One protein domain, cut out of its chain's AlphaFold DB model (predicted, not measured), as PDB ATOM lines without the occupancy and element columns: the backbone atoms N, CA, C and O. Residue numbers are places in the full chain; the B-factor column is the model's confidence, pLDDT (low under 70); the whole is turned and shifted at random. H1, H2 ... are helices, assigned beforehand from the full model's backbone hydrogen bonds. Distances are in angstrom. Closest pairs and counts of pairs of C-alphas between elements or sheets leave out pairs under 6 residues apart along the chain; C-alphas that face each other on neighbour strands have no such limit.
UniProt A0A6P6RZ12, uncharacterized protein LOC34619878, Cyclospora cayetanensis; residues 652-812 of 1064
ATOM      1  N   VAL A 652      23.254  20.670 -20.673       95.19
ATOM      2  CA  VAL A 652      23.357  21.731 -21.684       95.19
ATOM      3  C   VAL A 652      24.299  22.841 -21.220       95.19
ATOM      4  O   VAL A 652      25.095  23.328 -22.024       95.19
ATOM      5  N   ALA A 653      24.239  23.243 -19.945       95.81
ATOM      6  CA  ALA A 653      25.158  24.232 -19.382       95.81
ATOM      7  C   ALA A 653      26.617  23.751 -19.456       95.81
ATOM      8  O   ALA A 653      27.473  24.475 -19.963       95.81
ATOM      9  N   VAL A 654      26.876  22.503 -19.052       96.38
ATOM     10  CA  VAL A 654      28.195  21.860 -19.155       96.38
ATOM     11  C   VAL A 654      28.675  21.817 -20.606       96.38
ATOM     12  O   VAL A 654      29.786  22.256 -20.889       96.38
ATOM     13  N   SER A 655      27.850  21.371 -21.552       95.25
ATOM     14  CA  SER A 655      28.257  21.267 -22.962       95.25
ATOM     15  C   SER A 655      28.544  22.626 -23.613       95.25
ATOM     16  O   SER A 655      29.432  22.742 -24.463       95.25
ATOM     17  N   LYS A 656      27.857  23.692 -23.181       95.56
ATOM     18  CA  LYS A 656      28.201  25.070 -23.567       95.56
ATOM     19  C   LYS A 656      29.523  25.524 -22.947       95.56
ATOM     20  O   LYS A 656      30.316  26.156 -23.638       95.56
ATOM     21  N   ALA A 657      29.788  25.185 -21.687       96.12
ATOM     22  CA  ALA A 657      31.062  25.489 -21.039       96.12
ATOM     23  C   ALA A 657      32.241  24.766 -21.709       96.12
ATOM     24  O   ALA A 657      33.294  25.368 -21.905       96.12
ATOM     25  N   VAL A 658      32.047  23.521 -22.157       94.62
ATOM     26  CA  VAL A 658      33.028  22.795 -22.983       94.62
ATOM     27  C   VAL A 658      33.317  23.557 -24.279       94.62
ATOM     28  O   VAL A 658      34.474  23.695 -24.661       94.62
ATOM     29  N   GLN A 659      32.290  24.087 -24.951       92.31
ATOM     30  CA  GLN A 659      32.464  24.875 -26.177       92.31
ATOM     31  C   GLN A 659      33.275  26.156 -25.940       92.31
ATOM     32  O   GLN A 659      34.080  26.535 -26.791       92.31
ATOM     33  N   VAL A 660      33.074  26.822 -24.798       92.25
ATOM     34  CA  VAL A 660      33.874  27.987 -24.390       92.25
ATOM     35  C   VAL A 660      35.323  27.571 -24.153       92.25
ATOM     36  O   VAL A 660      36.207  28.137 -24.788       92.25
ATOM     37  N   TYR A 661      35.543  26.526 -23.353       90.94
ATOM     38  CA  TYR A 661      36.871  25.979 -23.066       90.94
ATOM     39  C   TYR A 661      37.640  25.631 -24.352       90.94
ATOM     40  O   TYR A 661      38.759  26.083 -24.566       90.94
ATOM     41  N   VAL A 662      37.002  24.907 -25.277       86.19
ATOM     42  CA  VAL A 662      37.572  24.554 -26.589       86.19
ATOM     43  C   VAL A 662      37.966  25.795 -27.405       86.19
ATOM     44  O   VAL A 662      39.008  25.800 -28.056       86.19
ATOM     45  N   ASN A 663      37.170  26.870 -27.371       84.62
ATOM     46  CA  ASN A 663      37.518  28.116 -28.066       84.62
ATOM     47  C   ASN A 663      38.670  28.877 -27.395       84.62
ATOM     48  O   ASN A 663      39.445  29.538 -28.092       84.62
ATOM     49  N   GLU A 664      38.772  28.819 -26.069       84.75
ATOM     50  CA  GLU A 664      39.883  29.411 -25.317       84.75
ATOM     51  C   GLU A 664      41.202  28.710 -25.659       84.75
ATOM     52  O   GLU A 664      42.180  29.391 -25.963       84.75
ATOM     53  N   GLU A 665      41.204  27.377 -25.754       79.75
ATOM     54  CA  GLU A 665      42.369  26.590 -26.193       79.75
ATOM     55  C   GLU A 665      42.872  27.023 -27.582       79.75
ATOM     56  O   GLU A 665      44.072  27.231 -27.779       79.75
ATOM     57  N   TYR A 666      41.964  27.253 -28.541       74.56
ATOM     58  CA  TYR A 666      42.338  27.790 -29.859       74.56
ATOM     59  C   TYR A 666      42.852  29.231 -29.816       74.56
ATOM     60  O   TYR A 666      43.592  29.647 -30.706       74.56
ATOM     61  N   SER A 667      42.412  30.022 -28.840       74.94
ATOM     62  CA  SER A 667      42.817  31.424 -28.717       74.94
ATOM     63  C   SER A 667      44.205  31.553 -28.090       74.94
ATOM     64  O   SER A 667      44.956  32.453 -28.461       74.94
ATOM     65  N   LEU A 668      44.543  30.652 -27.162       73.56
ATOM     66  CA  LEU A 668      45.845  30.594 -26.499       73.56
ATOM     67  C   LEU A 668      46.941  30.087 -27.436       73.56
ATOM     68  O   LEU A 668      48.002  30.700 -27.530       73.56
ATOM     69  N   GLU A 669      46.676  28.996 -28.149       68.06
ATOM     70  CA  GLU A 669      47.602  28.433 -29.127       68.06
ATOM     71  C   GLU A 669      46.824  28.118 -30.416       68.06
ATOM     72  O   GLU A 669      46.149  27.093 -30.523       68.06
ATOM     73  N   PRO A 670      46.886  29.003 -31.431       62.91
ATOM     74  CA  PRO A 670      46.119  28.851 -32.668       62.91
ATOM     75  C   PRO A 670      46.434  27.563 -33.437       62.91
ATOM     76  O   PRO A 670      45.593  27.079 -34.202       62.91
ATOM     77  N   ASN A 671      47.627  26.990 -33.238       62.72
ATOM     78  CA  ASN A 671      48.015  25.713 -33.833       62.72
ATOM     79  C   ASN A 671      47.582  24.502 -32.995       62.72
ATOM     80  O   ASN A 671      47.847  23.371 -33.421       62.72
ATOM     81  N   THR A 672      46.923  24.708 -31.846       66.38
ATOM     82  CA  THR A 672      46.425  23.632 -30.988       66.38
ATOM     83  C   THR A 672      45.568  22.686 -31.806       66.38
ATOM     84  O   THR A 672      44.648  23.059 -32.544       66.38
ATOM     85  N   GLN A 673      45.931  21.422 -31.687       65.75
ATOM     86  CA  GLN A 673      45.282  20.298 -32.318       65.75
ATOM     87  C   GLN A 673      44.553  19.545 -31.214       65.75
ATOM     88  O   GLN A 673      45.174  18.787 -30.472       65.75
ATOM     89  N   LEU A 674      43.238  19.741 -31.113       66.50
ATOM     90  CA  LEU A 674      42.381  19.016 -30.170       66.50
ATOM     91  C   LEU A 674      42.133  17.577 -30.649       66.50
ATOM     92  O   LEU A 674      40.993  17.131 -30.743       66.50
ATOM     93  N   LEU A 675      43.193  16.870 -31.053       58.75
ATOM     94  CA  LEU A 675      43.074  15.528 -31.631       58.75
ATOM     95  C   LEU A 675      43.171  14.435 -30.561       58.75
ATOM     96  O   LEU A 675      42.750  13.311 -30.834       58.75
ATOM     97  N   ASP A 676      43.592  14.779 -29.334       60.22
ATOM     98  CA  ASP A 676      43.327  13.922 -28.183       60.22
ATOM     99  C   ASP A 676      41.903  14.189 -27.693       60.22
ATOM    100  O   ASP A 676      41.599  15.214 -27.086       60.22
ATOM    101  N   GLU A 677      41.009  13.251 -27.991       64.69
ATOM    102  CA  GLU A 677      39.615  13.295 -27.540       64.69
ATOM    103  C   GLU A 677      39.461  12.871 -26.068       64.69
ATOM    104  O   GLU A 677      38.359  12.558 -25.631       64.69
ATOM    105  N   THR A 678      40.550  12.791 -25.305       70.31
ATOM    106  CA  THR A 678      40.516  12.474 -23.877       70.31
ATOM    107  C   THR A 678      40.819  13.746 -23.088       70.31
ATOM    108  O   THR A 678      41.978  14.149 -22.999       70.31
ATOM    109  N   PRO A 679      39.806  14.426 -22.526       77.12
ATOM    110  CA  PRO A 679      40.061  15.603 -21.712       77.12
ATOM    111  C   PRO A 679      40.821  15.202 -20.446       77.12
ATOM    112  O   PRO A 679      40.528  14.172 -19.832       77.12
ATOM    113  N   SER A 680      41.783  16.027 -20.032       80.25
ATOM    114  CA  SER A 680      42.456  15.832 -18.747       80.25
ATOM    115  C   SER A 680      41.471  16.040 -17.590       80.25
ATOM    116  O   SER A 680      40.509  16.804 -17.699       80.25
ATOM    117  N   GLU A 681      41.726  15.409 -16.442       84.00
ATOM    118  CA  GLU A 681      40.921  15.640 -15.232       84.00
ATOM    119  C   GLU A 681      40.913  17.122 -14.823       84.00
ATOM    120  O   GLU A 681      39.903  17.636 -14.335       84.00
ATOM    121  N   ALA A 682      42.013  17.835 -15.088       86.69
ATOM    122  CA  ALA A 682      42.120  19.273 -14.881       86.69
ATOM    123  C   ALA A 682      41.189  20.064 -15.815       86.69
ATOM    124  O   ALA A 682      40.507  20.975 -15.351       86.69
ATOM    125  N   ALA A 683      41.108  19.695 -17.100       87.62
ATOM    126  CA  ALA A 683      40.182  20.314 -18.048       87.62
ATOM    127  C   ALA A 683      38.724  20.093 -17.618       87.62
ATOM    128  O   ALA A 683      37.960  21.052 -17.512       87.62
ATOM    129  N   ILE A 684      38.355  18.854 -17.263       91.44
ATOM    130  CA  ILE A 684      37.013  18.537 -16.751       91.44
ATOM    131  C   ILE A 684      36.699  19.338 -15.486       91.44
ATOM    132  O   ILE A 684      35.630  19.937 -15.390       91.44
ATOM    133  N   SER A 685      37.633  19.408 -14.539       93.00
ATOM    134  CA  SER A 685      37.452  20.177 -13.303       93.00
ATOM    135  C   SER A 685      37.243  21.667 -13.578       93.00
ATOM    136  O   SER A 685      36.383  22.289 -12.960       93.00
ATOM    137  N   THR A 686      37.992  22.248 -14.519       94.00
ATOM    138  CA  THR A 686      37.835  23.651 -14.938       94.00
ATOM    139  C   THR A 686      36.465  23.902 -15.571       94.00
ATOM    140  O   THR A 686      35.788  24.860 -15.201       94.00
ATOM    141  N   ILE A 687      36.018  23.008 -16.457       95.25
ATOM    142  CA  ILE A 687      34.701  23.077 -17.108       95.25
ATOM    143  C   ILE A 687      33.567  22.971 -16.081       95.25
ATOM    144  O   ILE A 687      32.598  23.718 -16.151       95.25
ATOM    145  N   LEU A 688      33.674  22.064 -15.106       94.81
ATOM    146  CA  LEU A 688      32.656  21.908 -14.065       94.81
ATOM    147  C   LEU A 688      32.588  23.133 -13.141       94.81
ATOM    148  O   LEU A 688      31.497  23.620 -12.840       94.81
ATOM    149  N   ARG A 689      33.738  23.694 -12.747       95.19
ATOM    150  CA  ARG A 689      33.773  24.906 -11.912       95.19
ATOM    151  C   ARG A 689      33.139  26.111 -12.603       95.19
ATOM    152  O   ARG A 689      32.478  26.897 -11.929       95.19
ATOM    153  N   SER A 690      33.295  26.253 -13.922       94.88
ATOM    154  CA  SER A 690      32.727  27.394 -14.659       94.88
ATOM    155  C   SER A 690      31.194  27.391 -14.710       94.88
ATOM    156  O   SER A 690      30.594  28.445 -14.910       94.88
ATOM    157  N   VAL A 691      30.556  26.242 -14.458       93.81
ATOM    158  CA  VAL A 691      29.094  26.108 -14.324       93.81
ATOM    159  C   VAL A 691      28.623  25.997 -12.867       93.81
ATOM    160  O   VAL A 691      27.465  25.672 -12.622       93.81
ATOM    161  N   GLY A 692      29.502  26.256 -11.893       91.12
ATOM    162  CA  GLY A 692      29.164  26.234 -10.466       91.12
ATOM    163  C   GLY A 692      29.146  24.843  -9.823       91.12
ATOM    164  O   GLY A 692      28.674  24.703  -8.697       91.12
ATOM    165  N   VAL A 693      29.667  23.810 -10.494       90.94
ATOM    166  CA  VAL A 693      29.801  22.460  -9.925       90.94
ATOM    167  C   VAL A 693      31.132  22.354  -9.185       90.94
ATOM    168  O   VAL A 693      32.189  22.639  -9.750       90.94
ATOM    169  N   ASN A 694      31.105  21.889  -7.933       89.19
ATOM    170  CA  ASN A 694      32.326  21.525  -7.217       89.19
ATOM    171  C   ASN A 694      32.794  20.120  -7.659       89.19
ATOM    172  O   ASN A 694      32.140  19.141  -7.288       89.19
ATOM    173  N   PRO A 695      33.911  19.984  -8.405       87.00
ATOM    174  CA  PRO A 695      34.384  18.687  -8.894       87.00
ATOM    175  C   PRO A 695      34.868  17.757  -7.772       87.00
ATOM    176  O   PRO A 695      34.924  16.549  -7.972       87.00
ATOM    177  N   GLU A 696      35.190  18.300  -6.593       87.31
ATOM    178  CA  GLU A 696      35.645  17.528  -5.428       87.31
ATOM    179  C   GLU A 696      34.479  16.949  -4.613       87.31
ATOM    180  O   GLU A 696      34.680  16.099  -3.747       87.31
ATOM    181  N   ARG A 697      33.239  17.384  -4.881       86.00
ATOM    182  CA  ARG A 697      32.050  16.841  -4.220       86.00
ATOM    183  C   ARG A 697      31.775  15.436  -4.753       86.00
ATOM    184  O   ARG A 697      31.369  15.272  -5.905       86.00
ATOM    185  N   GLU A 698      31.927  14.427  -3.899       86.69
ATOM    186  CA  GLU A 698      31.564  13.046  -4.225       86.69
ATOM    187  C   GLU A 698      30.040  12.849  -4.239       86.69
ATOM    188  O   GLU A 698      29.449  12.353  -3.285       86.69
ATOM    189  N   SER A 699      29.400  13.208  -5.350       92.19
ATOM    190  CA  SER A 699      27.965  13.003  -5.567       92.19
ATOM    191  C   SER A 699      27.677  12.282  -6.886       92.19
ATOM    192  O   SER A 699      28.520  12.233  -7.790       92.19
ATOM    193  N   GLU A 700      26.486  11.692  -7.018       92.75
ATOM    194  CA  GLU A 700      26.055  11.080  -8.282       92.75
ATOM    195  C   GLU A 700      25.882  12.135  -9.376       92.75
ATOM    196  O   GLU A 700      26.265  11.899 -10.522       92.75
ATOM    197  N   VAL A 701      25.388  13.322  -9.007       93.06
ATOM    198  CA  VAL A 701      25.236  14.473  -9.905       93.06
ATOM    199  C   VAL A 701      26.592  14.924 -10.452       93.06
ATOM    200  O   VAL A 701      26.745  15.041 -11.667       93.06
ATOM    201  N   THR A 702      27.607  15.106  -9.600       92.56
ATOM    202  CA  THR A 702      28.954  15.506 -10.047       92.56
ATOM    203  C   THR A 702      29.562  14.447 -10.968       92.56
ATOM    204  O   THR A 702      30.122  14.783 -12.012       92.56
ATOM    205  N   LYS A 703      29.409  13.156 -10.638       91.44
ATOM    206  CA  LYS A 703      29.888  12.046 -11.485       91.44
ATOM    207  C   LYS A 703      29.189  12.023 -12.845       91.44
ATOM    208  O   LYS A 703      29.860  11.857 -13.864       91.44
ATOM    209  N   TYR A 704      27.873  12.222 -12.865       93.19
ATOM    210  CA  TYR A 704      27.084  12.316 -14.091       93.19
ATOM    211  C   TYR A 704      27.554  13.489 -14.961       93.19
ATOM    212  O   TYR A 704      27.861  13.303 -16.137       93.19
ATOM    213  N   LEU A 705      27.697  14.687 -14.383       94.06
ATOM    214  CA  LEU A 705      28.130  15.879 -15.117       94.06
ATOM    215  C   LEU A 705      29.582  15.783 -15.602       94.06
ATOM    216  O   LEU A 705      29.887  16.266 -16.689       94.06
ATOM    217  N   SER A 706      30.463  15.109 -14.858       92.31
ATOM    218  CA  SER A 706      31.819  14.790 -15.318       92.31
ATOM    219  C   SER A 706      31.801  13.885 -16.556       92.31
ATOM    220  O   SER A 706      32.480  14.176 -17.545       92.31
ATOM    221  N   ASP A 707      30.979  12.830 -16.550       89.31
ATOM    222  CA  ASP A 707      30.822  11.955 -17.716       89.31
ATOM    223  C   ASP A 707      30.214  12.717 -18.912       89.31
ATOM    224  O   ASP A 707      30.656  12.530 -20.049       89.31
ATOM    225  N   ARG A 708      29.269  13.638 -18.665       91.88
ATOM    226  CA  ARG A 708      28.701  14.528 -19.695       91.88
ATOM    227  C   ARG A 708      29.721  15.511 -20.268       91.88
ATOM    228  O   ARG A 708      29.777  15.663 -21.486       91.88
ATOM    229  N   ALA A 709      30.549  16.135 -19.429       92.88
ATOM    230  CA  ALA A 709      31.627  17.022 -19.866       92.88
ATOM    231  C   ALA A 709      32.619  16.274 -20.768       92.88
ATOM    232  O   ALA A 709      32.991  16.772 -21.831       92.88
ATOM    233  N   CYS A 710      32.978  15.041 -20.397       88.44
ATOM    234  CA  CYS A 710      33.829  14.183 -21.215       88.44
ATOM    235  C   CYS A 710      33.194  13.866 -22.581       88.44
ATOM    236  O   CYS A 710      33.856  14.005 -23.607       88.44
ATOM    237  N   ALA A 711      31.916  13.472 -22.613       86.69
ATOM    238  CA  ALA A 711      31.206  13.153 -23.857       86.69
ATOM    239  C   ALA A 711      31.070  14.372 -24.790       86.69
ATOM    240  O   ALA A 711      31.224  14.261 -26.011       86.69
ATOM    241  N   SER A 712      30.812  15.548 -24.212       91.12
ATOM    242  CA  SER A 712      30.746  16.806 -24.953       91.12
ATOM    243  C   SER A 712      32.106  17.207 -25.524       91.12
ATOM    244  O   SER A 712      32.197  17.576 -26.696       91.12
ATOM    245  N   TYR A 713      33.181  17.058 -24.743       89.38
ATOM    246  CA  TYR A 713      34.540  17.321 -25.216       89.38
ATOM    247  C   TYR A 713      34.880  16.429 -26.415       89.38
ATOM    248  O   TYR A 713      35.240  16.952 -27.468       89.38
ATOM    249  N   VAL A 714      34.636  15.113 -26.310       83.69
ATOM    250  CA  VAL A 714      34.827  14.136 -27.405       83.69
ATOM    251  C   VAL A 714      34.081  14.541 -28.683       83.69
ATOM    252  O   VAL A 714      34.561  14.335 -29.803       83.69
ATOM    253  N   SER A 715      32.895  15.126 -28.528       86.94
ATOM    254  CA  SER A 715      32.046  15.557 -29.635       86.94
ATOM    255  C   SER A 715      32.601  16.808 -30.331       86.94
ATOM    256  O   SER A 715      32.673  16.847 -31.565       86.94
ATOM    257  N   TRP A 716      33.087  17.797 -29.574       88.38
ATOM    258  CA  TRP A 716      33.774  18.969 -30.128       88.38
ATOM    259  C   TRP A 716      35.116  18.616 -30.779       88.38
ATOM    260  O   TRP A 716      35.397  19.095 -31.880       88.38
ATOM    261  N   THR A 717      35.909  17.725 -30.181       83.38
ATOM    262  CA  THR A 717      37.165  17.238 -30.779       83.38
ATOM    263  C   THR A 717      36.919  16.397 -32.033       83.38
ATOM    264  O   THR A 717      37.668  16.478 -33.007       83.38
ATOM    265  N   SER A 718      35.818  15.639 -32.073       82.12
ATOM    266  CA  SER A 718      35.381  14.943 -33.288       82.12
ATOM    267  C   SER A 718      35.007  15.922 -34.406       82.12
ATOM    268  O   SER A 718      35.328  15.662 -35.568       82.12
ATOM    269  N   ALA A 719      34.368  17.051 -34.084       87.06
ATOM    270  CA  ALA A 719      34.069  18.099 -35.061       87.06
ATOM    271  C   ALA A 719      35.349  18.786 -35.579       87.06
ATOM    272  O   ALA A 719      35.504  18.917 -36.794       87.06
ATOM    273  N   ASP A 720      36.293  19.134 -34.695       85.94
ATOM    274  CA  ASP A 720      37.618  19.667 -35.069       85.94
ATOM    275  C   ASP A 720      38.346  18.724 -36.035       85.94
ATOM    276  O   ASP A 720      38.777  19.145 -37.114       85.94
ATOM    277  N   ARG A 721      38.389  17.424 -35.701       81.62
ATOM    278  CA  ARG A 721      38.960  16.382 -36.565       81.62
ATOM    279  C   ARG A 721      38.372  16.447 -37.968       81.62
ATOM    280  O   ARG A 721      39.118  16.487 -38.946       81.62
ATOM    281  N   LEU A 722      37.043  16.402 -38.070       83.94
ATOM    282  CA  LEU A 722      36.346  16.368 -39.355       83.94
ATOM    283  C   LEU A 722      36.669  17.606 -40.191       83.94
ATOM    284  O   LEU A 722      36.909  17.489 -41.390       83.94
ATOM    285  N   VAL A 723      36.748  18.777 -39.556       88.88
ATOM    286  CA  VAL A 723      37.126  20.024 -40.225       88.88
ATOM    287  C   VAL A 723      38.571  19.986 -40.737       88.88
ATOM    288  O   VAL A 723      38.840  20.443 -41.850       88.88
ATOM    289  N   ARG A 724      39.515  19.413 -39.984       86.12
ATOM    290  CA  ARG A 724      40.915  19.284 -40.435       86.12
ATOM    291  C   ARG A 724      41.077  18.280 -41.569       86.12
ATOM    292  O   ARG A 724      41.793  18.569 -42.528       86.12
ATOM    293  N   VAL A 725      40.385  17.141 -41.499       82.69
ATOM    294  CA  VAL A 725      40.302  16.182 -42.615       82.69
ATOM    295  C   VAL A 725      39.755  16.891 -43.858       82.69
ATOM    296  O   VAL A 725      40.324  16.768 -44.942       82.69
ATOM    297  N   ALA A 726      38.697  17.687 -43.696       88.94
ATOM    298  CA  ALA A 726      38.087  18.437 -44.784       88.94
ATOM    299  C   ALA A 726      39.034  19.474 -45.408       88.94
ATOM    300  O   ALA A 726      39.111  19.566 -46.633       88.94
ATOM    301  N   LEU A 727      39.823  20.196 -44.600       89.31
ATOM    302  CA  LEU A 727      40.882  21.075 -45.110       89.31
ATOM    303  C   LEU A 727      41.870  20.313 -45.994       89.31
ATOM    304  O   LEU A 727      42.231  20.801 -47.064       89.31
ATOM    305  N   ARG A 728      42.312  19.122 -45.571       86.12
ATOM    306  CA  ARG A 728      43.265  18.330 -46.360       86.12
ATOM    307  C   ARG A 728      42.689  17.858 -47.668       86.12
ATOM    308  O   ARG A 728      43.331  18.054 -48.695       86.12
ATOM    309  N   ARG A 729      41.482  17.300 -47.637       87.19
ATOM    310  CA  ARG A 729      40.798  16.860 -48.853       87.19
ATOM    311  C   ARG A 729      40.651  18.022 -49.823       87.19
ATOM    312  O   ARG A 729      41.154  17.918 -50.934       87.19
ATOM    313  N   CYS A 730      40.152  19.161 -49.348       90.62
ATOM    314  CA  CYS A 730      40.009  20.376 -50.142       90.62
ATOM    315  C   CYS A 730      41.341  20.855 -50.758       90.62
ATOM    316  O   CYS A 730      41.429  21.086 -51.961       90.62
ATOM    317  N   VAL A 731      42.413  20.962 -49.964       89.38
ATOM    318  CA  VAL A 731      43.742  21.402 -50.440       89.38
ATOM    319  C   VAL A 731      44.394  20.387 -51.388       89.38
ATOM    320  O   VAL A 731      45.193  20.778 -52.240       89.38
ATOM    321  N   SER A 732      44.079  19.099 -51.249       84.75
ATOM    322  CA  SER A 732      44.593  18.039 -52.123       84.75
ATOM    323  C   SER A 732      43.851  17.957 -53.462       84.75
ATOM    324  O   SER A 732      44.476  17.687 -54.487       84.75
ATOM    325  N   SER A 733      42.539  18.215 -53.467       84.88
ATOM    326  CA  SER A 733      41.673  18.066 -54.639       84.88
ATOM    327  C   SER A 733      41.524  19.358 -55.444       84.88
ATOM    328  O   SER A 733      41.347  19.303 -56.661       84.88
ATOM    329  N   VAL A 734      41.639  20.525 -54.799       90.88
ATOM    330  CA  VAL A 734      41.394  21.834 -55.417       90.88
ATOM    331  C   VAL A 734      42.666  22.686 -55.420       90.88
ATOM    332  O   VAL A 734      43.176  23.127 -54.388       90.88
ATOM    333  N   SER A 735      43.171  22.985 -56.620       89.19
ATOM    334  CA  SER A 735      44.415  23.745 -56.812       89.19
ATOM    335  C   SER A 735      44.353  25.175 -56.258       89.19
ATOM    336  O   SER A 735      45.334  25.648 -55.677       89.19
ATOM    337  N   SER A 736      43.206  25.853 -56.379       90.88
ATOM    338  CA  SER A 736      42.986  27.190 -55.811       90.88
ATOM    339  C   SER A 736      42.997  27.163 -54.282       90.88
ATOM    340  O   SER A 736      43.704  27.963 -53.672       90.88
ATOM    341  N   ALA A 737      42.329  26.189 -53.655       91.38
ATOM    342  CA  ALA A 737      42.375  25.988 -52.206       91.38
ATOM    343  C   ALA A 737      43.811  25.754 -51.708       91.38
ATOM    344  O   ALA A 737      44.227  26.334 -50.706       91.38
ATOM    345  N   SER A 738      44.607  24.978 -52.452       88.88
ATOM    346  CA  SER A 738      46.031  24.771 -52.163       88.88
ATOM    347  C   SER A 738      46.864  26.052 -52.238       88.88
ATOM    348  O   SER A 738      47.759  26.276 -51.417       88.88
ATOM    349  N   ALA A 739      46.591  26.922 -53.212       89.50
ATOM    350  CA  ALA A 739      47.250  28.221 -53.315       89.50
ATOM    351  C   ALA A 739      46.870  29.146 -52.145       89.50
ATOM    352  O   ALA A 739      47.756  29.742 -51.532       89.50
ATOM    353  N   ILE A 740      45.584  29.204 -51.788       92.19
ATOM    354  CA  ILE A 740      45.064  30.024 -50.684       92.19
ATOM    355  C   ILE A 740      45.637  29.555 -49.341       92.19
ATOM    356  O   ILE A 740      46.172  30.354 -48.576       92.19
ATOM    357  N   HIS A 741      45.621  28.249 -49.073       89.38
ATOM    358  CA  HIS A 741      46.185  27.693 -47.844       89.38
ATOM    359  C   HIS A 741      47.700  27.939 -47.732       89.38
ATOM    360  O   HIS A 741      48.210  28.214 -46.647       89.38
ATOM    361  N   ARG A 742      48.441  27.913 -48.852       86.19
ATOM    362  CA  ARG A 742      49.864  28.297 -48.859       86.19
ATOM    363  C   ARG A 742      50.080  29.765 -48.509       86.19
ATOM    364  O   ARG A 742      51.048  30.046 -47.813       86.19
ATOM    365  N   LYS A 743      49.194  30.674 -48.939       88.62
ATOM    366  CA  LYS A 743      49.252  32.085 -48.530       88.62
ATOM    367  C   LYS A 743      49.086  32.229 -47.017       88.62
ATOM    368  O   LYS A 743      49.908  32.901 -46.405       88.62
ATOM    369  N   TYR A 744      48.104  31.545 -46.418       87.06
ATOM    370  CA  TYR A 744      47.951  31.519 -44.959       87.06
ATOM    371  C   TYR A 744      49.211  30.992 -44.264       87.06
ATOM    372  O   TYR A 744      49.768  31.671 -43.405       87.06
ATOM    373  N   ALA A 745      49.723  29.837 -44.699       80.19
ATOM    374  CA  ALA A 745      50.907  29.214 -44.106       80.19
ATOM    375  C   ALA A 745      52.193  30.054 -44.240       80.19
ATOM    376  O   ALA A 745      53.109  29.895 -43.436       80.19
ATOM    377  N   SER A 746      52.286  30.926 -45.249       82.31
ATOM    378  CA  SER A 746      53.426  31.827 -45.445       82.31
ATOM    379  C   SER A 746      53.217  33.226 -44.853       82.31
ATOM    380  O   SER A 746      54.076  34.080 -45.049       82.31
ATOM    381  N   GLY A 747      52.085  33.490 -44.190       82.69
ATOM    382  CA  GLY A 747      51.748  34.811 -43.647       82.69
ATOM    383  C   GLY A 747      51.402  35.869 -44.704       82.69
ATOM    384  O   GLY A 747      51.440  37.061 -44.411       82.69
ATOM    385  N   ASN A 748      51.079  35.459 -45.934       86.62
ATOM    386  CA  ASN A 748      50.657  36.374 -46.995       86.62
ATOM    387  C   ASN A 748      49.195  36.800 -46.809       86.62
ATOM    388  O   ASN A 748      48.376  36.049 -46.275       86.62
ATOM    389  N   ALA A 749      48.848  37.982 -47.326       88.62
ATOM    390  CA  ALA A 749      47.469  38.457 -47.340       88.62
ATOM    391  C   ALA A 749      46.568  37.537 -48.186       88.62
ATOM    392  O   ALA A 749      46.921  37.150 -49.304       88.62
ATOM    393  N   VAL A 750      45.395  37.215 -47.640       91.31
ATOM    394  CA  VAL A 750      44.326  36.444 -48.286       91.31
ATOM    395  C   VAL A 750      43.092  37.338 -48.354       91.31
ATOM    396  O   VAL A 750      42.733  37.938 -47.338       91.31
ATOM    397  N   THR A 751      42.470  37.466 -49.530       94.19
ATOM    398  CA  THR A 751      41.263  38.303 -49.684       94.19
ATOM    399  C   THR A 751      40.042  37.646 -49.040       94.19
ATOM    400  O   THR A 751      40.049  36.455 -48.720       94.19
ATOM    401  N   GLU A 752      38.969  38.410 -48.840       93.31
ATOM    402  CA  GLU A 752      37.721  37.868 -48.295       93.31
ATOM    403  C   GLU A 752      37.070  36.848 -49.242       93.31
ATOM    404  O   GLU A 752      36.577  35.818 -48.773       93.31
ATOM    405  N   GLU A 753      37.147  37.051 -50.565       94.62
ATOM    406  CA  GLU A 753      36.651  36.056 -51.526       94.62
ATOM    407  C   GLU A 753      37.483  34.770 -51.481       94.62
ATOM    408  O   GLU A 753      36.925  33.673 -51.462       94.62
ATOM    409  N   GLU A 754      38.814  34.883 -51.406       94.44
ATOM    410  CA  GLU A 754      39.710  33.730 -51.275       94.44
ATOM    411  C   GLU A 754      39.448  32.957 -49.976       94.44
ATOM    412  O   GLU A 754      39.372  31.725 -49.974       94.44
ATOM    413  N   ALA A 755      39.274  33.673 -48.865       92.06
ATOM    414  CA  ALA A 755      38.948  33.069 -47.582       92.06
ATOM    415  C   ALA A 755      37.608  32.320 -47.642       92.06
ATOM    416  O   ALA A 755      37.533  31.186 -47.171       92.06
ATOM    417  N   THR A 756      36.585  32.926 -48.246       94.19
ATOM    418  CA  THR A 756      35.250  32.330 -48.396       94.19
ATOM    419  C   THR A 756      35.295  31.089 -49.286       94.19
ATOM    420  O   THR A 756      34.791  30.041 -48.894       94.19
ATOM    421  N   ALA A 757      36.006  31.141 -50.416       94.31
ATOM    422  CA  ALA A 757      36.154  30.002 -51.322       94.31
ATOM    423  C   ALA A 757      36.815  28.783 -50.646       94.31
ATOM    424  O   ALA A 757      36.380  27.647 -50.846       94.31
ATOM    425  N   LEU A 758      37.844  29.002 -49.815       94.19
ATOM    426  CA  LEU A 758      38.458  27.924 -49.034       94.19
ATOM    427  C   LEU A 758      37.483  27.364 -47.984       94.19
ATOM    428  O   LEU A 758      37.385  26.146 -47.832       94.19
ATOM    429  N   GLN A 759      36.753  28.230 -47.278       94.75
ATOM    430  CA  GLN A 759      35.786  27.825 -46.250       94.75
ATOM    431  C   GLN A 759      34.622  27.015 -46.840       94.75
ATOM    432  O   GLN A 759      34.251  25.982 -46.276       94.75
ATOM    433  N   ASP A 760      34.092  27.419 -47.995       94.69
ATOM    434  CA  ASP A 760      33.024  26.704 -48.698       94.69
ATOM    435  C   ASP A 760      33.483  25.326 -49.181       94.69
ATOM    436  O   ASP A 760      32.762  24.336 -49.024       94.69
ATOM    437  N   CYS A 761      34.708  25.240 -49.704       95.44
ATOM    438  CA  CYS A 761      35.329  23.976 -50.083       95.44
ATOM    439  C   CYS A 761      35.488  23.041 -48.872       95.44
ATOM    440  O   CYS A 761      35.078  21.882 -48.925       95.44
ATOM    441  N   MET A 762      35.981  23.551 -47.737       94.81
ATOM    442  CA  MET A 762      36.055  22.781 -46.488       94.81
ATOM    443  C   MET A 762      34.676  22.305 -46.022       94.81
ATOM    444  O   MET A 762      34.511  21.145 -45.655       94.81
ATOM    445  N   TRP A 763      33.658  23.164 -46.047       95.31
ATOM    446  CA  TRP A 763      32.309  22.774 -45.635       95.31
ATOM    447  C   TRP A 763      31.686  21.726 -46.569       95.31
ATOM    448  O   TRP A 763      30.974  20.826 -46.113       95.31
ATOM    449  N   ALA A 764      31.959  21.806 -47.874       93.75
ATOM    450  CA  ALA A 764      31.565  20.780 -48.834       93.75
ATOM    451  C   ALA A 764      32.214  19.425 -48.508       93.75
ATOM    452  O   ALA A 764      31.510  18.416 -48.468       93.75
ATOM    453  N   GLU A 765      33.507  19.418 -48.179       92.12
ATOM    454  CA  GLU A 765      34.246  18.213 -47.786       92.12
ATOM    455  C   GLU A 765      33.772  17.626 -46.447       92.12
ATOM    456  O   GLU A 765      33.664  16.406 -46.329       92.12
ATOM    457  N   VAL A 766      33.407  18.456 -45.457       91.31
ATOM    458  CA  VAL A 766      32.773  17.975 -44.210       91.31
ATOM    459  C   VAL A 766      31.492  17.208 -44.538       91.31
ATOM    460  O   VAL A 766      31.333  16.065 -44.110       91.31
ATOM    461  N   LYS A 767      30.599  17.800 -45.342       90.56
ATOM    462  CA  LYS A 767      29.343  17.149 -45.746       90.56
ATOM    463  C   LYS A 767      29.594  15.864 -46.534       90.56
ATOM    464  O   LYS A 767      28.898  14.878 -46.308       90.56
ATOM    465  N   ALA A 768      30.572  15.865 -47.440       86.94
ATOM    466  CA  ALA A 768      30.923  14.691 -48.234       86.94
ATOM    467  C   ALA A 768      31.448  13.547 -47.350       86.94
ATOM    468  O   ALA A 768      30.966  12.420 -47.446       86.94
ATOM    469  N   ALA A 769      32.371  13.843 -46.429       81.88
ATOM    470  CA  ALA A 769      32.951  12.853 -45.524       81.88
ATOM    471  C   ALA A 769      31.908  12.216 -44.591       81.88
ATOM    472  O   ALA A 769      31.960  11.015 -44.314       81.88
ATOM    473  N   THR A 770      30.944  13.002 -44.109       85.44
ATOM    474  CA  THR A 770      29.942  12.513 -43.153       85.44
ATOM    475  C   THR A 770      28.725  11.891 -43.840       85.44
ATOM    476  O   THR A 770      28.048  11.060 -43.235       85.44
ATOM    477  N   ALA A 771      28.467  12.189 -45.119       82.75
ATOM    478  CA  ALA A 771      27.410  11.537 -45.898       82.75
ATOM    479  C   ALA A 771      27.618  10.015 -46.027       82.75
ATOM    480  O   ALA A 771      26.654   9.245 -46.031       82.75
ATOM    481  N   GLU A 772      28.869   9.560 -46.099       77.12
ATOM    482  CA  GLU A 772      29.191   8.137 -46.251       77.12
ATOM    483  C   GLU A 772      29.025   7.325 -44.962       77.12
ATOM    484  O   GLU A 772      28.687   6.140 -45.031       77.12
ATOM    485  N   THR A 773      29.281   7.947 -43.807       79.06
ATOM    486  CA  THR A 773      29.394   7.272 -42.502       79.06
ATOM    487  C   THR A 773      28.230   7.569 -41.561       79.06
ATOM    488  O   THR A 773      27.828   6.677 -40.823       79.06
ATOM    489  N   HIS A 774      27.677   8.783 -41.606       83.69
ATOM    490  CA  HIS A 774      26.615   9.264 -40.712       83.69
ATOM    491  C   HIS A 774      25.311   9.592 -41.453       83.69
ATOM    492  O   HIS A 774      24.362  10.078 -40.834       83.69
ATOM    493  N   TYR A 775      25.271   9.392 -42.777       85.88
ATOM    494  CA  TYR A 775      24.124   9.704 -43.643       85.88
ATOM    495  C   TYR A 775      23.632  11.156 -43.509       85.88
ATOM    496  O   TYR A 775      22.448  11.449 -43.651       85.88
ATOM    497  N   GLY A 776      24.548  12.073 -43.191       85.69
ATOM    498  CA  GLY A 776      24.252  13.463 -42.855       85.69
ATOM    499  C   GLY A 776      25.344  14.057 -41.971       85.69
ATOM    500  O   GLY A 776      26.436  13.498 -41.868       85.69
ATOM    501  N   LEU A 777      25.069  15.189 -41.322       86.62
ATOM    502  CA  LEU A 777      25.991  15.750 -40.332       86.62
ATOM    503  C   LEU A 777      25.962  14.905 -39.042       86.62
ATOM    504  O   LEU A 777      24.890  14.432 -38.643       86.62
ATOM    505  N   PRO A 778      27.111  14.704 -38.377       79.06
ATOM    506  CA  PRO A 778      27.232  13.758 -37.266       79.06
ATOM    507  C   PRO A 778      26.548  14.259 -35.989       79.06
ATOM    508  O   PRO A 778      26.069  13.455 -35.200       79.06
ATOM    509  N   TRP A 779      26.411  15.575 -35.815       80.88
ATOM    510  CA  TRP A 779      25.700  16.172 -34.679       80.88
ATOM    511  C   TRP A 779      24.168  16.185 -34.837       80.88
ATOM    512  O   TRP A 779      23.462  16.455 -33.875       80.88
ATOM    513  N   GLY A 780      23.614  15.861 -36.007       62.75
ATOM    514  CA  GLY A 780      22.174  15.997 -36.275       62.75
ATOM    515  C   GLY A 780      21.262  14.840 -35.837       62.75
ATOM    516  O   GLY A 780      20.234  14.642 -36.469       62.75
ATOM    517  N   VAL A 781      21.651  13.998 -34.873       54.41
ATOM    518  CA  VAL A 781      20.974  12.703 -34.608       54.41
ATOM    519  C   VAL A 781      20.436  12.595 -33.177       54.41
ATOM    520  O   VAL A 781      20.694  11.613 -32.500       54.41
ATOM    521  N   SER A 782      19.736  13.599 -32.645       50.03
ATOM    522  CA  SER A 782      19.275  13.655 -31.231       50.03
ATOM    523  C   SER A 782      20.354  13.927 -30.162       50.03
ATOM    524  O   SER A 782      20.027  14.048 -28.985       50.03
ATOM    525  N   GLY A 783      21.630  14.065 -30.548       65.50
ATOM    526  CA  GLY A 783      22.745  14.350 -29.629       65.50
ATOM    527  C   GLY A 783      23.153  15.823 -29.532       65.50
ATOM    528  O   GLY A 783      23.616  16.238 -28.479       65.50
ATOM    529  N   ALA A 784      22.933  16.652 -30.570       81.25
ATOM    530  CA  ALA A 784      23.442  18.039 -30.623       81.25
ATOM    531  C   ALA A 784      23.196  18.842 -29.338       81.25
ATOM    532  O   ALA A 784      24.098  19.492 -28.813       81.25
ATOM    533  N   LYS A 785      21.974  18.765 -28.808       85.94
ATOM    534  CA  LYS A 785      21.584  19.522 -27.623       85.94
ATOM    535  C   LYS A 785      22.360  19.073 -26.387       85.94
ATOM    536  O   LYS A 785      22.920  19.913 -25.696       85.94
ATOM    537  N   MET A 786      22.447  17.767 -26.146       85.56
ATOM    538  CA  MET A 786      23.133  17.215 -24.977       85.56
ATOM    539  C   MET A 786      24.655  17.220 -25.127       85.56
ATOM    540  O   MET A 786      25.360  17.450 -24.148       85.56
ATOM    541  N   ASP A 787      25.178  16.982 -26.326       87.62
ATOM    542  CA  ASP A 787      26.609  16.798 -26.587       87.62
ATOM    543  C   ASP A 787      27.312  18.114 -26.936       87.62
ATOM    544  O   ASP A 787      28.471  18.305 -26.591       87.62
ATOM    545  N   PHE A 788      26.622  19.061 -27.572       91.56
ATOM    546  CA  PHE A 788      27.193  20.358 -27.949       91.56
ATOM    547  C   PHE A 788      26.561  21.530 -27.190       91.56
ATOM    548  O   PHE A 788      27.139  22.612 -27.173       91.56
ATOM    549  N   GLY A 789      25.394  21.348 -26.562       91.94
ATOM    550  CA  GLY A 789      24.669  22.424 -25.875       91.94
ATOM    551  C   GLY A 789      23.794  23.284 -26.797       91.94
ATOM    552  O   GLY A 789      23.270  24.312 -26.362       91.94
ATOM    553  N   PHE A 790      23.639  22.897 -28.069       91.75
ATOM    554  CA  PHE A 790      22.989  23.702 -29.110       91.75
ATOM    555  C   PHE A 790      22.113  22.851 -30.038       91.75
ATOM    556  O   PHE A 790      22.253  21.633 -30.098       91.75
ATOM    557  N   SER A 791      21.222  23.484 -30.804       89.12
ATOM    558  CA  SER A 791      20.499  22.785 -31.874       89.12
ATOM    559  C   SER A 791      21.441  22.372 -33.012       89.12
ATOM    560  O   SER A 791      22.494  22.977 -33.211       89.12
ATOM    561  N   GLU A 792      21.049  21.391 -33.829       86.75
ATOM    562  CA  GLU A 792      21.840  20.960 -34.996       86.75
ATOM    563  C   GLU A 792      22.218  22.132 -35.921       86.75
ATOM    564  O   GLU A 792      23.359  22.233 -36.384       86.75
ATOM    565  N   SER A 793      21.275  23.043 -36.175       88.31
ATOM    566  CA  SER A 793      21.500  24.209 -37.034       88.31
ATOM    567  C   SER A 793      22.494  25.194 -36.417       88.31
ATOM    568  O   SER A 793      23.314  25.773 -37.132       88.31
ATOM    569  N   GLN A 794      22.470  25.349 -35.092       92.25
ATOM    570  CA  GLN A 794      23.430  26.163 -34.354       92.25
ATOM    571  C   GLN A 794      24.822  25.523 -34.336       92.25
ATOM    572  O   GLN A 794      25.787  26.225 -34.626       92.25
ATOM    573  N   VAL A 795      24.943  24.213 -34.081       92.38
ATOM    574  CA  VAL A 795      26.236  23.501 -34.140       92.38
ATOM    575  C   VAL A 795      26.843  23.633 -35.533       92.38
ATOM    576  O   VAL A 795      27.989  24.051 -35.669       92.38
ATOM    577  N   SER A 796      26.049  23.387 -36.578       92.00
ATOM    578  CA  SER A 796      26.486  23.536 -37.972       92.00
ATOM    579  C   SER A 796      27.001  24.948 -38.262       92.00
ATOM    580  O   SER A 796      28.031  25.111 -38.912       92.00
ATOM    581  N   ARG A 797      26.320  25.976 -37.739       92.00
ATOM    582  CA  ARG A 797      26.736  27.375 -37.870       92.00
ATOM    583  C   ARG A 797      28.031  27.661 -37.110       92.00
ATOM    584  O   ARG A 797      28.901  28.329 -37.647       92.00
ATOM    585  N   ILE A 798      28.186  27.146 -35.890       91.56
ATOM    586  CA  ILE A 798      29.418  27.301 -35.102       91.56
ATOM    587  C   ILE A 798      30.597  26.652 -35.834       91.56
ATOM    588  O   ILE A 798      31.644  27.281 -35.988       91.56
ATOM    589  N   VAL A 799      30.421  25.427 -36.334       91.75
ATOM    590  CA  VAL A 799      31.469  24.715 -37.074       91.75
ATOM    591  C   VAL A 799      31.847  25.481 -38.344       91.75
ATOM    592  O   VAL A 799      33.026  25.740 -38.576       91.75
ATOM    593  N   ARG A 800      30.859  25.902 -39.140       91.81
ATOM    594  CA  ARG A 800      31.093  26.603 -40.407       91.81
ATOM    595  C   ARG A 800      31.669  28.008 -40.223       91.81
ATOM    596  O   ARG A 800      32.666  28.343 -40.849       91.81
ATOM    597  N   ASP A 801      31.076  28.813 -39.348       89.69
ATOM    598  CA  ASP A 801      31.356  30.254 -39.289       89.69
ATOM    599  C   ASP A 801      32.492  30.591 -38.307       89.69
ATOM    600  O   ASP A 801      33.126  31.644 -38.428       89.69
ATOM    601  N   LYS A 802      32.771  29.710 -37.333       88.06
ATOM    602  CA  LYS A 802      33.853  29.890 -36.349       88.06
ATOM    603  C   LYS A 802      34.979  28.878 -36.543       88.06
ATOM    604  O   LYS A 802      36.101  29.282 -36.828       88.06
ATOM    605  N   MET A 803      34.697  27.581 -36.430       88.94
ATOM    606  CA  MET A 803      35.751  26.555 -36.383       88.94
ATOM    607  C   MET A 803      36.519  26.432 -37.711       88.94
ATOM    608  O   MET A 803      37.745  26.521 -37.714       88.94
ATOM    609  N   ILE A 804      35.825  26.326 -38.852       91.44
ATOM    610  CA  ILE A 804      36.448  26.318 -40.191       91.44
ATOM    611  C   ILE A 804      37.264  27.603 -40.415       91.44
ATOM    612  O   ILE A 804      38.386  27.553 -40.925       91.44
ATOM    613  N   LYS A 805      36.736  28.758 -39.999       88.12
ATOM    614  CA  LYS A 805      37.414  30.055 -40.138       88.12
ATOM    615  C   LYS A 805      38.718  30.138 -39.338       88.12
ATOM    616  O   LYS A 805      39.663  30.762 -39.811       88.12
ATOM    617  N   VAL A 806      38.777  29.535 -38.151       86.31
ATOM    618  CA  VAL A 806      40.006  29.450 -37.342       86.31
ATOM    619  C   VAL A 806      40.987  28.460 -37.976       86.31
ATOM    620  O   VAL A 806      42.102  28.839 -38.323       86.31
ATOM    621  N   ILE A 807      40.548  27.224 -38.223       85.81
ATOM    622  CA  ILE A 807      41.415  26.127 -38.686       85.81
ATOM    623  C   ILE A 807      42.019  26.406 -40.066       85.81
ATOM    624  O   ILE A 807      43.187  26.096 -40.300       85.81
ATOM    625  N   SER A 808      41.265  27.029 -40.978       87.19
ATOM    626  CA  SER A 808      41.763  27.401 -42.313       87.19
ATOM    627  C   SER A 808      42.971  28.345 -42.282       87.19
ATOM    628  O   SER A 808      43.749  28.352 -43.236       87.19
ATOM    629  N   LYS A 809      43.143  29.116 -41.198       83.88
ATOM    630  CA  LYS A 809      44.232  30.089 -41.026       83.88
ATOM    631  C   LYS A 809      45.440  29.522 -40.290       83.88
ATOM    632  O   LYS A 809      46.547  30.001 -40.504       83.88
ATOM    633  N   THR A 810      45.219  28.561 -39.396       73.44
ATOM    634  CA  THR A 810      46.222  28.126 -38.413       73.44
ATOM    635  C   THR A 810      46.769  26.727 -38.675       73.44
ATOM    636  O   THR A 810      47.780  26.336 -38.101       73.44
ATOM    637  N   ALA A 811      46.145  25.941 -39.554       66.12
ATOM    638  CA  ALA A 811      46.635  24.604 -39.848       66.12
ATOM    639  C   ALA A 811      47.989  24.632 -40.579       66.12
ATOM    640  O   ALA A 811      48.180  25.312 -41.588       66.12
ATOM    641  N   TRP A 812      48.934  23.810 -40.120       71.19
ATOM    642  CA  TRP A 812      50.203  23.612 -40.822       71.19
ATOM    643  C   TRP A 812      49.980  23.038 -42.217       71.19
ATOM    644  O   TRP A 812      49.060  22.251 -42.430       71.19
TER     645      TRP A 812
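What this domain is: This is residues 652 to 812 of the 1064 residues of the protein "uncharacterized protein LOC34619878" of Cyclospora cayetanensis (UniProt A0A6P6RZ12). One long helix, H3, is the spine of an elongated body, and six shorter helices pack along it, mostly crossed. H1, H2 and H6 gather on residues 705 to 716 of H3, H5 and H7 on residues 719 to 730, and H4 turns off its last end. The 161 printed residues hold seven named helices, H1 to H7 in chain order, and no named strand: all helix. The whole is compact, with a radius of gyration of the C-alphas of 16.9 A and spans of 55 by 34 by 22 A.

Where its parts are: Find C-alpha 700 at (26.055, 11.080, -8.282); from there H3 runs 49.4 A to C-alpha 733 at (41.673, 18.066, -54.639). Before it come H1, residues 652 to 668, 24.6 A, and H2, 681 to 690. After it come H4, 735 to 745, H5, 752 to 773, 32.2 A, H6, 784 to 788, and H7, 792 to 810, 25.6 A, ending at (46.222, 28.126, -38.413).

How they stand to each other: Start at the hub, H3, which touches the six others. Its residues 705 to 716 touch H1 at a steep tilt of 48 degrees, closest at C-alphas 655 and 712, 5.5 A. Its residues 722 to 730 touch H5, closest at C-alphas 726 and 765, 4.9 A. H4 touches H3 only at the corner, closest at C-alphas 731 and 738, 4.4 A. H1 and H4 are apart. Each O i to N i+4 pair is within hydrogen-bond range in H1, H2, H3, H4 and H6; H5 has 16 of 18, H7 12 of 15.

The domain as a whole: Look to Glu 698 and Ser 735 for the C-alphas farthest apart, 55.2 A. The printed part has no cut; the link from H1 to H2 is long. Confidence is under 70 at residues 669 to 677, 780 to 783 and 811.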